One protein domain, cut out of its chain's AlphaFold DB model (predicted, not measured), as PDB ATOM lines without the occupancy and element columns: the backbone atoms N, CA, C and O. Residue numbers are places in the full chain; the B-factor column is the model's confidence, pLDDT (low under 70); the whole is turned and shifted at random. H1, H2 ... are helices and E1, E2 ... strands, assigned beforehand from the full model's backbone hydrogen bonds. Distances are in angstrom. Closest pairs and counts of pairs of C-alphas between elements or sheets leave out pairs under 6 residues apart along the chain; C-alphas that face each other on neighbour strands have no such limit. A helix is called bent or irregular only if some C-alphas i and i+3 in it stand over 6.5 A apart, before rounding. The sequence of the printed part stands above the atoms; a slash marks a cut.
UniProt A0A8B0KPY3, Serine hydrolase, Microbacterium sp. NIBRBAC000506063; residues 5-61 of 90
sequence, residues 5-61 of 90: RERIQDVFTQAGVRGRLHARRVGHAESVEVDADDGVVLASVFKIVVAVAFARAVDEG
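Overview. This is residues 5 to 61 of the 90 residues of the protein "Serine hydrolase" of Microbacterium sp. NIBRBAC000506063 (UniProt A0A8B0KPY3). A short helix, H1, packs with residues 5 to 9 on a hairpin of two strands, E1 and E2, and residues 41 to 61, mostly H2, stick out as a long helical arm that makes the length. The printed part has 57 residues, with H1, E1, E2 and H2 in that order, an antiparallel sheet E1 - E2, and a mixed class. It is only just extended, close to loose (radius of gyration of the C-alphas 15.8 A), and flat, spanning 48 by 28 by 15 A.

Arrangement. The closest C-alphas of H1, residues 5 to 14, and E2, residues 31 to 34, are those of Arg 5 and Val 34, 6.6 A. E1, residues 21 to 24, and E2 form a hairpin, antiparallel at 177 degrees; N 21 and O 34, 2.9 A, are within hydrogen-bond range. H2, residues 43 to 59, is apart from H1 and E1. Every O i to N i+4 pair is within range in H1, 10 of 13 in H2.

Along the chain. H1 begins at C-alpha 5 (-45.580, 61.955, 8.640) and measures 14.2 A, E1 10.0 A, E2 10.3 A. H2, 26.7 A, ends at C-alpha 59 (-35.165, 22.989, 9.141); it is only just irregular, C-alphas 43 and 46 being 6.54 A apart.

Size, cuts and confidence. The C-alphas farthest apart, Gln 14 and Gly 61, are 49.0 A apart. The printed part has no cut, its three links are short, and no printed residue is under 70 in pLDDT.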
ATOM      1  N   ARG A   5     -44.715  62.443   7.554       96.06
ATOM      2  CA  ARG A   5     -45.580  61.955   8.640       96.06
ATOM      3  C   ARG A   5     -46.942  62.638   8.620       96.06
ATOM      4  O   ARG A   5     -47.949  61.943   8.700       96.06
ATOM      5  N   GLU A   6     -46.974  63.958   8.432       96.00
ATOM      6  CA  GLU A   6     -48.217  64.735   8.296       96.00
ATOM      7  C   GLU A   6     -49.051  64.210   7.126       96.00
ATOM      8  O   GLU A   6     -50.227  63.899   7.279       96.00
ATOM      9  N   ARG A   7     -48.415  63.976   5.972       97.12
ATOM     10  CA  ARG A   7     -49.094  63.423   4.790       97.12
ATOM     11  C   ARG A   7     -49.679  62.027   5.035       97.12
ATOM     12  O   ARG A   7     -50.715  61.698   4.468       97.12
ATOM     13  N   ILE A   8     -49.023  61.194   5.842       97.62
ATOM     14  CA  ILE A   8     -49.536  59.867   6.221       97.62
ATOM     15  C   ILE A   8     -50.723  60.000   7.188       97.62
ATOM     16  O   ILE A   8     -51.732  59.314   7.017       97.62
ATOM     17  N   GLN A   9     -50.635  60.896   8.174       96.81
ATOM     18  CA  GLN A   9     -51.733  61.183   9.104       96.81
ATOM     19  C   GLN A   9     -52.965  61.742   8.379       96.81
ATOM     20  O   GLN A   9     -54.092  61.348   8.696       96.81
ATOM     21  N   ASP A  10     -52.762  62.583   7.364       96.94
ATOM     22  CA  ASP A  10     -53.831  63.091   6.501       96.94
ATOM     23  C   ASP A  10     -54.556  61.943   5.787       96.94
ATOM     24  O   ASP A  10     -55.785  61.905   5.775       96.94
ATOM     25  N   VAL A  11     -53.820  60.958   5.256       97.94
ATOM     26  CA  VAL A  11     -54.408  59.768   4.609       97.94
ATOM     27  C   VAL A  11     -55.247  58.949   5.593       97.94
ATOM     28  O   VAL A  11     -56.354  58.529   5.251       97.94
ATOM     29  N   PHE A  12     -54.767  58.731   6.820       97.50
ATOM     30  CA  PHE A  12     -55.546  58.022   7.843       97.50
ATOM     31  C   PHE A  12     -56.822  58.774   8.220       97.50
ATOM     32  O   PHE A  12     -57.897  58.175   8.295       97.50
ATOM     33  N   THR A  13     -56.711  60.093   8.374       97.62
ATOM     34  CA  THR A  13     -57.838  60.974   8.687       97.62
ATOM     35  C   THR A  13     -58.877  60.962   7.568       97.62
ATOM     36  O   THR A  13     -60.063  60.782   7.834       97.62
ATOM     37  N   GLN A  14     -58.444  61.069   6.310       98.25
ATOM     38  CA  GLN A  14     -59.310  60.977   5.130       98.25
ATOM     39  C   GLN A  14     -60.012  59.618   5.020       98.25
ATOM     40  O   GLN A  14     -61.159  59.553   4.585       98.25
ATOM     41  N   ALA A  15     -59.352  58.540   5.444       98.00
ATOM     42  CA  ALA A  15     -59.941  57.207   5.508       98.00
ATOM     43  C   ALA A  15     -60.869  56.999   6.724       98.00
ATOM     44  O   ALA A  15     -61.486  55.939   6.840       98.00
ATOM     45  N   GLY A  16     -60.983  57.975   7.634       98.25
ATOM     46  CA  GLY A  16     -61.809  57.871   8.839       98.25
ATOM     47  C   GLY A  16     -61.293  56.845   9.851       98.25
ATOM     48  O   GLY A  16     -62.076  56.295  10.626       98.25
ATOM     49  N   VAL A  17     -59.987  56.554   9.841       97.19
ATOM     50  CA  VAL A  17     -59.357  55.557  10.717       97.19
ATOM     51  C   VAL A  17     -58.275  56.181  11.588       97.19
ATOM     52  O   VAL A  17     -57.660  57.185  11.238       97.19
ATOM     53  N   ARG A  18     -57.975  55.530  12.714       94.62
ATOM     54  CA  ARG A  18     -56.708  55.734  13.423       94.62
ATOM     55  C   ARG A  18     -55.695  54.746  12.859       94.62
ATOM     56  O   ARG A  18     -55.809  53.548  13.118       94.62
ATOM     57  N   GLY A  19     -54.775  55.232  12.035       95.38
ATOM     58  CA  GLY A  19     -53.740  54.404  11.426       95.38
ATOM     59  C   GLY A  19     -52.454  54.397  12.239       95.38
ATOM     60  O   GLY A  19     -52.178  55.320  12.997       95.38
ATOM     61  N   ARG A  20     -51.676  53.333  12.058       97.38
ATOM     62  CA  ARG A  20     -50.342  53.154  12.632       97.38
ATOM     63  C   ARG A  20     -49.424  52.664  11.533       97.38
ATOM     64  O   ARG A  20     -49.849  51.861  10.700       97.38
ATOM     65  N   LEU A  21     -48.198  53.162  11.495       97.00
ATOM     66  CA  LEU A  21     -47.257  52.845  10.431       97.00
ATOM     67  C   LEU A  21     -45.835  52.823  10.964       97.00
ATOM     68  O   LEU A  21     -45.379  53.765  11.600       97.00
ATOM     69  N   HIS A  22     -45.126  51.764  10.599       96.75
ATOM     70  CA  HIS A  22     -43.676  51.703  10.632       96.75
ATOM     71  C   HIS A  22     -43.208  51.215   9.264       96.75
ATOM     72  O   HIS A  22     -43.577  50.123   8.825       96.75
ATOM     73  N   ALA A  23     -42.408  52.022   8.579       96.75
ATOM     74  CA  ALA A  23     -41.786  51.657   7.317       96.75
ATOM     75  C   ALA A  23     -40.285  51.909   7.415       96.75
ATOM     76  O   ALA A  23     -39.862  53.000   7.786       96.75
ATOM     77  N   ARG A  24     -39.476  50.913   7.054       96.88
ATOM     78  CA  ARG A  24     -38.014  51.004   7.065       96.88
ATOM     79  C   ARG A  24     -37.453  50.579   5.724       96.88
ATOM     80  O   ARG A  24     -37.924  49.616   5.115       96.88
ATOM     81  N   ARG A  25     -36.400  51.259   5.284       96.44
ATOM     82  CA  ARG A  25     -35.663  50.855   4.090       96.44
ATOM     83  C   ARG A  25     -34.874  49.570   4.368       96.44
ATOM     84  O   ARG A  25     -34.068  49.500   5.296       96.44
ATOM     85  N   VAL A  26     -35.089  48.539   3.552       96.25
ATOM     86  CA  VAL A  26     -34.375  47.259   3.681       96.25
ATOM     87  C   VAL A  26     -32.875  47.486   3.486       96.25
ATOM     88  O   VAL A  26     -32.468  48.139   2.531       96.25
ATOM     89  N   GLY A  27     -32.060  46.963   4.405       97.12
ATOM     90  CA  GLY A  27     -30.603  47.146   4.398       97.12
ATOM     91  C   GLY A  27     -30.101  48.471   4.986       97.12
ATOM     92  O   GLY A  27     -28.894  48.669   5.043       97.12
ATOM     93  N   HIS A  28     -30.987  49.357   5.457       96.38
ATOM     94  CA  HIS A  28     -30.616  50.651   6.042       96.38
ATOM     95  C   HIS A  28     -31.321  50.895   7.390       96.38
ATOM     96  O   HIS A  28     -32.273  50.191   7.750       96.38
ATOM     97  N   ALA A  29     -30.834  51.886   8.143       94.75
ATOM     98  CA  ALA A  29     -31.383  52.279   9.446       94.75
ATOM     99  C   ALA A  29     -32.557  53.276   9.349       94.75
ATOM    100  O   ALA A  29     -33.282  53.456  10.317       94.75
ATOM    101  N   GLU A  30     -32.749  53.915   8.193       95.75
ATOM    102  CA  GLU A  30     -33.771  54.948   7.974       95.75
ATOM    103  C   GLU A  30     -35.198  54.378   8.066       95.75
ATOM    104  O   GLU A  30     -35.534  53.427   7.347       95.75
ATOM    105  N   SER A  31     -36.046  54.997   8.895       96.50
ATOM    106  CA  SER A  31     -37.466  54.660   9.056       96.50
ATOM    107  C   SER A  31     -38.387  55.889   9.029       96.50
ATOM    108  O   SER A  31     -37.967  57.028   9.242       96.50
ATOM    109  N   VAL A  32     -39.668  55.639   8.754       97.00
ATOM    110  CA  VAL A  32     -40.787  56.571   8.927       97.00
ATOM    111  C   VAL A  32     -41.808  55.910   9.844       97.00
ATOM    112  O   VAL A  32     -42.193  54.759   9.624       97.00
ATOM    113  N   GLU A  33     -42.240  56.645  10.866       97.06
ATOM    114  CA  GLU A  33     -43.059  56.131  11.964       97.06
ATOM    115  C   GLU A  33     -44.203  57.088  12.302       97.06
ATOM    116  O   GLU A  33     -43.993  58.304  12.401       97.06
ATOM    117  N   VAL A  34     -45.395  56.514  12.491       97.31
ATOM    118  CA  VAL A  34     -46.619  57.151  12.995       97.31
ATOM    119  C   VAL A  34     -47.262  56.167  13.974       97.31
ATOM    120  O   VAL A  34     -47.702  55.102  13.542       97.31
ATOM    121  N   ASP A  35     -47.271  56.499  15.268       95.88
ATOM    122  CA  ASP A  35     -47.796  55.657  16.360       95.88
ATOM    123  C   ASP A  35     -47.333  54.187  16.260       95.88
ATOM    124  O   ASP A  35     -48.121  53.249  16.366       95.88
ATOM    125  N   ALA A  36     -46.047  53.980  15.958       95.94
ATOM    126  CA  ALA A  36     -45.502  52.681  15.562       95.94
ATOM    127  C   ALA A  36     -45.461  51.641  16.697       95.94
ATOM    128  O   ALA A  36     -45.576  50.447  16.426       95.94
ATOM    129  N   ASP A  37     -45.320  52.089  17.945       96.75
ATOM    130  CA  ASP A  37     -45.203  51.216  19.124       96.75
ATOM    131  C   ASP A  37     -46.560  50.804  19.714       96.75
ATOM    132  O   ASP A  37     -46.652  49.957  20.605       96.75
ATOM    133  N   ASP A  38     -47.642  51.376  19.195       95.75
ATOM    134  CA  ASP A  38     -48.994  51.067  19.621       95.75
ATOM    135  C   ASP A  38     -49.490  49.739  19.009       95.75
ATOM    136  O   ASP A  38     -49.473  49.517  17.794       95.75
ATOM    137  N   GLY A  39     -50.047  48.858  19.844       93.94
ATOM    138  CA  GLY A  39     -50.521  47.539  19.406       93.94
ATOM    139  C   GLY A  39     -51.680  47.579  18.394       93.94
ATOM    140  O   GLY A  39     -52.621  48.361  18.524       93.94
ATOM    141  N   VAL A  40     -51.678  46.676  17.408       94.12
ATOM    142  CA  VAL A  40     -52.762  46.499  16.416       94.12
ATOM    143  C   VAL A  40     -53.329  45.080  16.442       94.12
ATOM    144  O   VAL A  40     -52.653  44.123  16.813       94.12
ATOM    145  N   VAL A  41     -54.576  44.918  15.990       95.56
ATOM    146  CA  VAL A  41     -55.121  43.586  15.706       95.56
ATOM    147  C   VAL A  41     -54.423  43.048  14.460       95.56
ATOM    148  O   VAL A  41     -54.616  43.572  13.367       95.56
ATOM    149  N   LEU A  42     -53.635  41.982  14.610       95.75
ATOM    150  CA  LEU A  42     -52.852  41.427  13.499       95.75
ATOM    151  C   LEU A  42     -53.720  40.853  12.371       95.75
ATOM    152  O   LEU A  42     -53.253  40.733  11.240       95.75
ATOM    153  N   ALA A  43     -54.971  40.470  12.660       96.88
ATOM    154  CA  ALA A  43     -55.834  39.756  11.718       96.88
ATOM    155  C   ALA A  43     -55.044  38.624  11.031       96.88
ATOM    156  O   ALA A  43     -54.239  37.970  11.677       96.88
ATOM    157  N   SER A  44     -55.196  38.384   9.730       97.94
ATOM    158  CA  SER A  44     -54.446  37.303   9.065       97.94
ATOM    159  C   SER A  44     -52.926  37.527   8.936       97.94
ATOM    160  O   SER A  44     -52.253  36.614   8.463       97.94
ATOM    161  N   VAL A  45     -52.355  38.656   9.384       97.31
ATOM    162  CA  VAL A  45     -50.894  38.888   9.368       97.31
ATOM    163  C   VAL A  45     -50.160  37.946  10.331       97.31
ATOM    164  O   VAL A  45     -49.023  37.565  10.054       97.31
ATOM    165  N   PHE A  46     -50.813  37.460  11.402       97.62
ATOM    166  CA  PHE A  46     -50.193  36.505  12.343       97.62
ATOM    167  C   PHE A  46     -49.658  35.243  11.642       97.62
ATOM    168  O   PHE A  46     -48.705  34.620  12.110       97.62
ATOM    169  N   LYS A  47     -50.255  34.865  10.503       97.75
ATOM    170  CA  LYS A  47     -49.880  33.667   9.744       97.75
ATOM    171  C   LYS A  47     -48.448  33.729   9.216       97.75
ATOM    172  O   LYS A  47     -47.856  32.677   9.025       97.75
ATOM    173  N   ILE A  48     -47.879  34.923   9.025       98.25
ATOM    174  CA  ILE A  48     -46.472  35.076   8.630       98.25
ATOM    175  C   ILE A  48     -45.563  34.520   9.728       98.25
ATOM    176  O   ILE A  48     -44.684  33.712   9.448       98.25
ATOM    177  N   VAL A  49     -45.813  34.886  10.989       97.81
ATOM    178  CA  VAL A  49     -45.036  34.379  12.131       97.81
ATOM    179  C   VAL A  49     -45.214  32.866  12.276       97.81
ATOM    180  O   VAL A  49     -44.237  32.156  12.499       97.81
ATOM    181  N   VAL A  50     -46.434  32.358  12.073       98.12
ATOM    182  CA  VAL A  50     -46.706  30.909  12.068       98.12
ATOM    183  C   VAL A  50     -45.934  30.194  10.956       98.12
ATOM    184  O   VAL A  50     -45.339  29.153  11.212       98.12
ATOM    185  N   ALA A  51     -45.891  30.752   9.745       98.44
ATOM    186  CA  ALA A  51     -45.138  30.180   8.631       98.44
ATOM    187  C   ALA A  51     -43.624  30.172   8.900       98.44
ATOM    188  O   ALA A  51     -42.960  29.186   8.597       98.44
ATOM    189  N   VAL A  52     -43.083  31.229   9.519       98.62
ATOM    190  CA  VAL A  52     -41.670  31.279   9.935       98.62
ATOM    191  C   VAL A  52     -41.369  30.223  10.999       98.62
ATOM    192  O   VAL A  52     -40.355  29.538  10.905       98.62
ATOM    193  N   ALA A  53     -42.242  30.064  11.995       98.50
ATOM    194  CA  ALA A  53     -42.085  29.028  13.013       98.50
ATOM    195  C   ALA A  53     -42.143  27.616  12.407       98.50
ATOM    196  O   ALA A  53     -41.322  26.771  12.752       98.50
ATOM    197  N   PHE A  54     -43.061  27.380  11.466       98.50
ATOM    198  CA  PHE A  54     -43.136  26.126  10.717       98.50
ATOM    199  C   PHE A  54     -41.852  25.851   9.925       98.50
ATOM    200  O   PHE A  54     -41.310  24.756  10.024       98.50
ATOM    201  N   ALA A  55     -41.336  26.840   9.187       98.62
ATOM    202  CA  ALA A  55     -40.101  26.688   8.419       98.62
ATOM    203  C   ALA A  55     -38.911  26.316   9.319       98.62
ATOM    204  O   ALA A  55     -38.184  25.383   9.006       98.62
ATOM    205  N   ARG A  56     -38.775  26.966  10.482       98.62
ATOM    206  CA  ARG A  56     -37.740  26.618  11.470       98.62
ATOM    207  C   ARG A  56     -37.879  25.185  11.978       98.62
ATOM    208  O   ARG A  56     -36.896  24.462  12.017       98.62
ATOM    209  N   ALA A  57     -39.096  24.757  12.310       98.62
ATOM    210  CA  ALA A  57     -39.345  23.390  12.763       98.62
ATOM    211  C   ALA A  57     -39.040  22.342  11.673       98.62
ATOM    212  O   ALA A  57     -38.598  21.242  11.990       98.62
ATOM    213  N   VAL A  58     -39.254  22.677  10.397       98.69
ATOM    214  CA  VAL A  58     -38.840  21.840   9.261       98.69
ATOM    215  C   VAL A  58     -37.317  21.773   9.152       98.69
ATOM    216  O   VAL A  58     -36.770  20.678   9.050       98.69
ATOM    217  N   ASP A  59     -36.631  22.916   9.219       98.69
ATOM    218  CA  ASP A  59     -35.165  22.989   9.141       98.69
ATOM    219  C   ASP A  59     -34.486  22.230  10.297       98.69
ATOM    220  O   ASP A  59     -33.456  21.584  10.111       98.69
ATOM    221  N   GLU A  60     -35.090  22.259  11.486       98.56
ATOM    222  CA  GLU A  60     -34.660  21.513  12.676       98.56
ATOM    223  C   GLU A  60     -35.002  20.011  12.609       98.56
ATOM    224  O   GLU A  60     -34.594  19.242  13.479       98.56
ATOM    225  N   GLY A  61     -35.753  19.574  11.593       98.19
ATOM    226  CA  GLY A  61     -36.198  18.189  11.431       98.19
ATOM    227  C   GLY A  61     -37.329  17.770  12.377       98.19
ATOM    228  O   GLY A  61     -37.647  16.586  12.461       98.19
TER     229      GLY A  61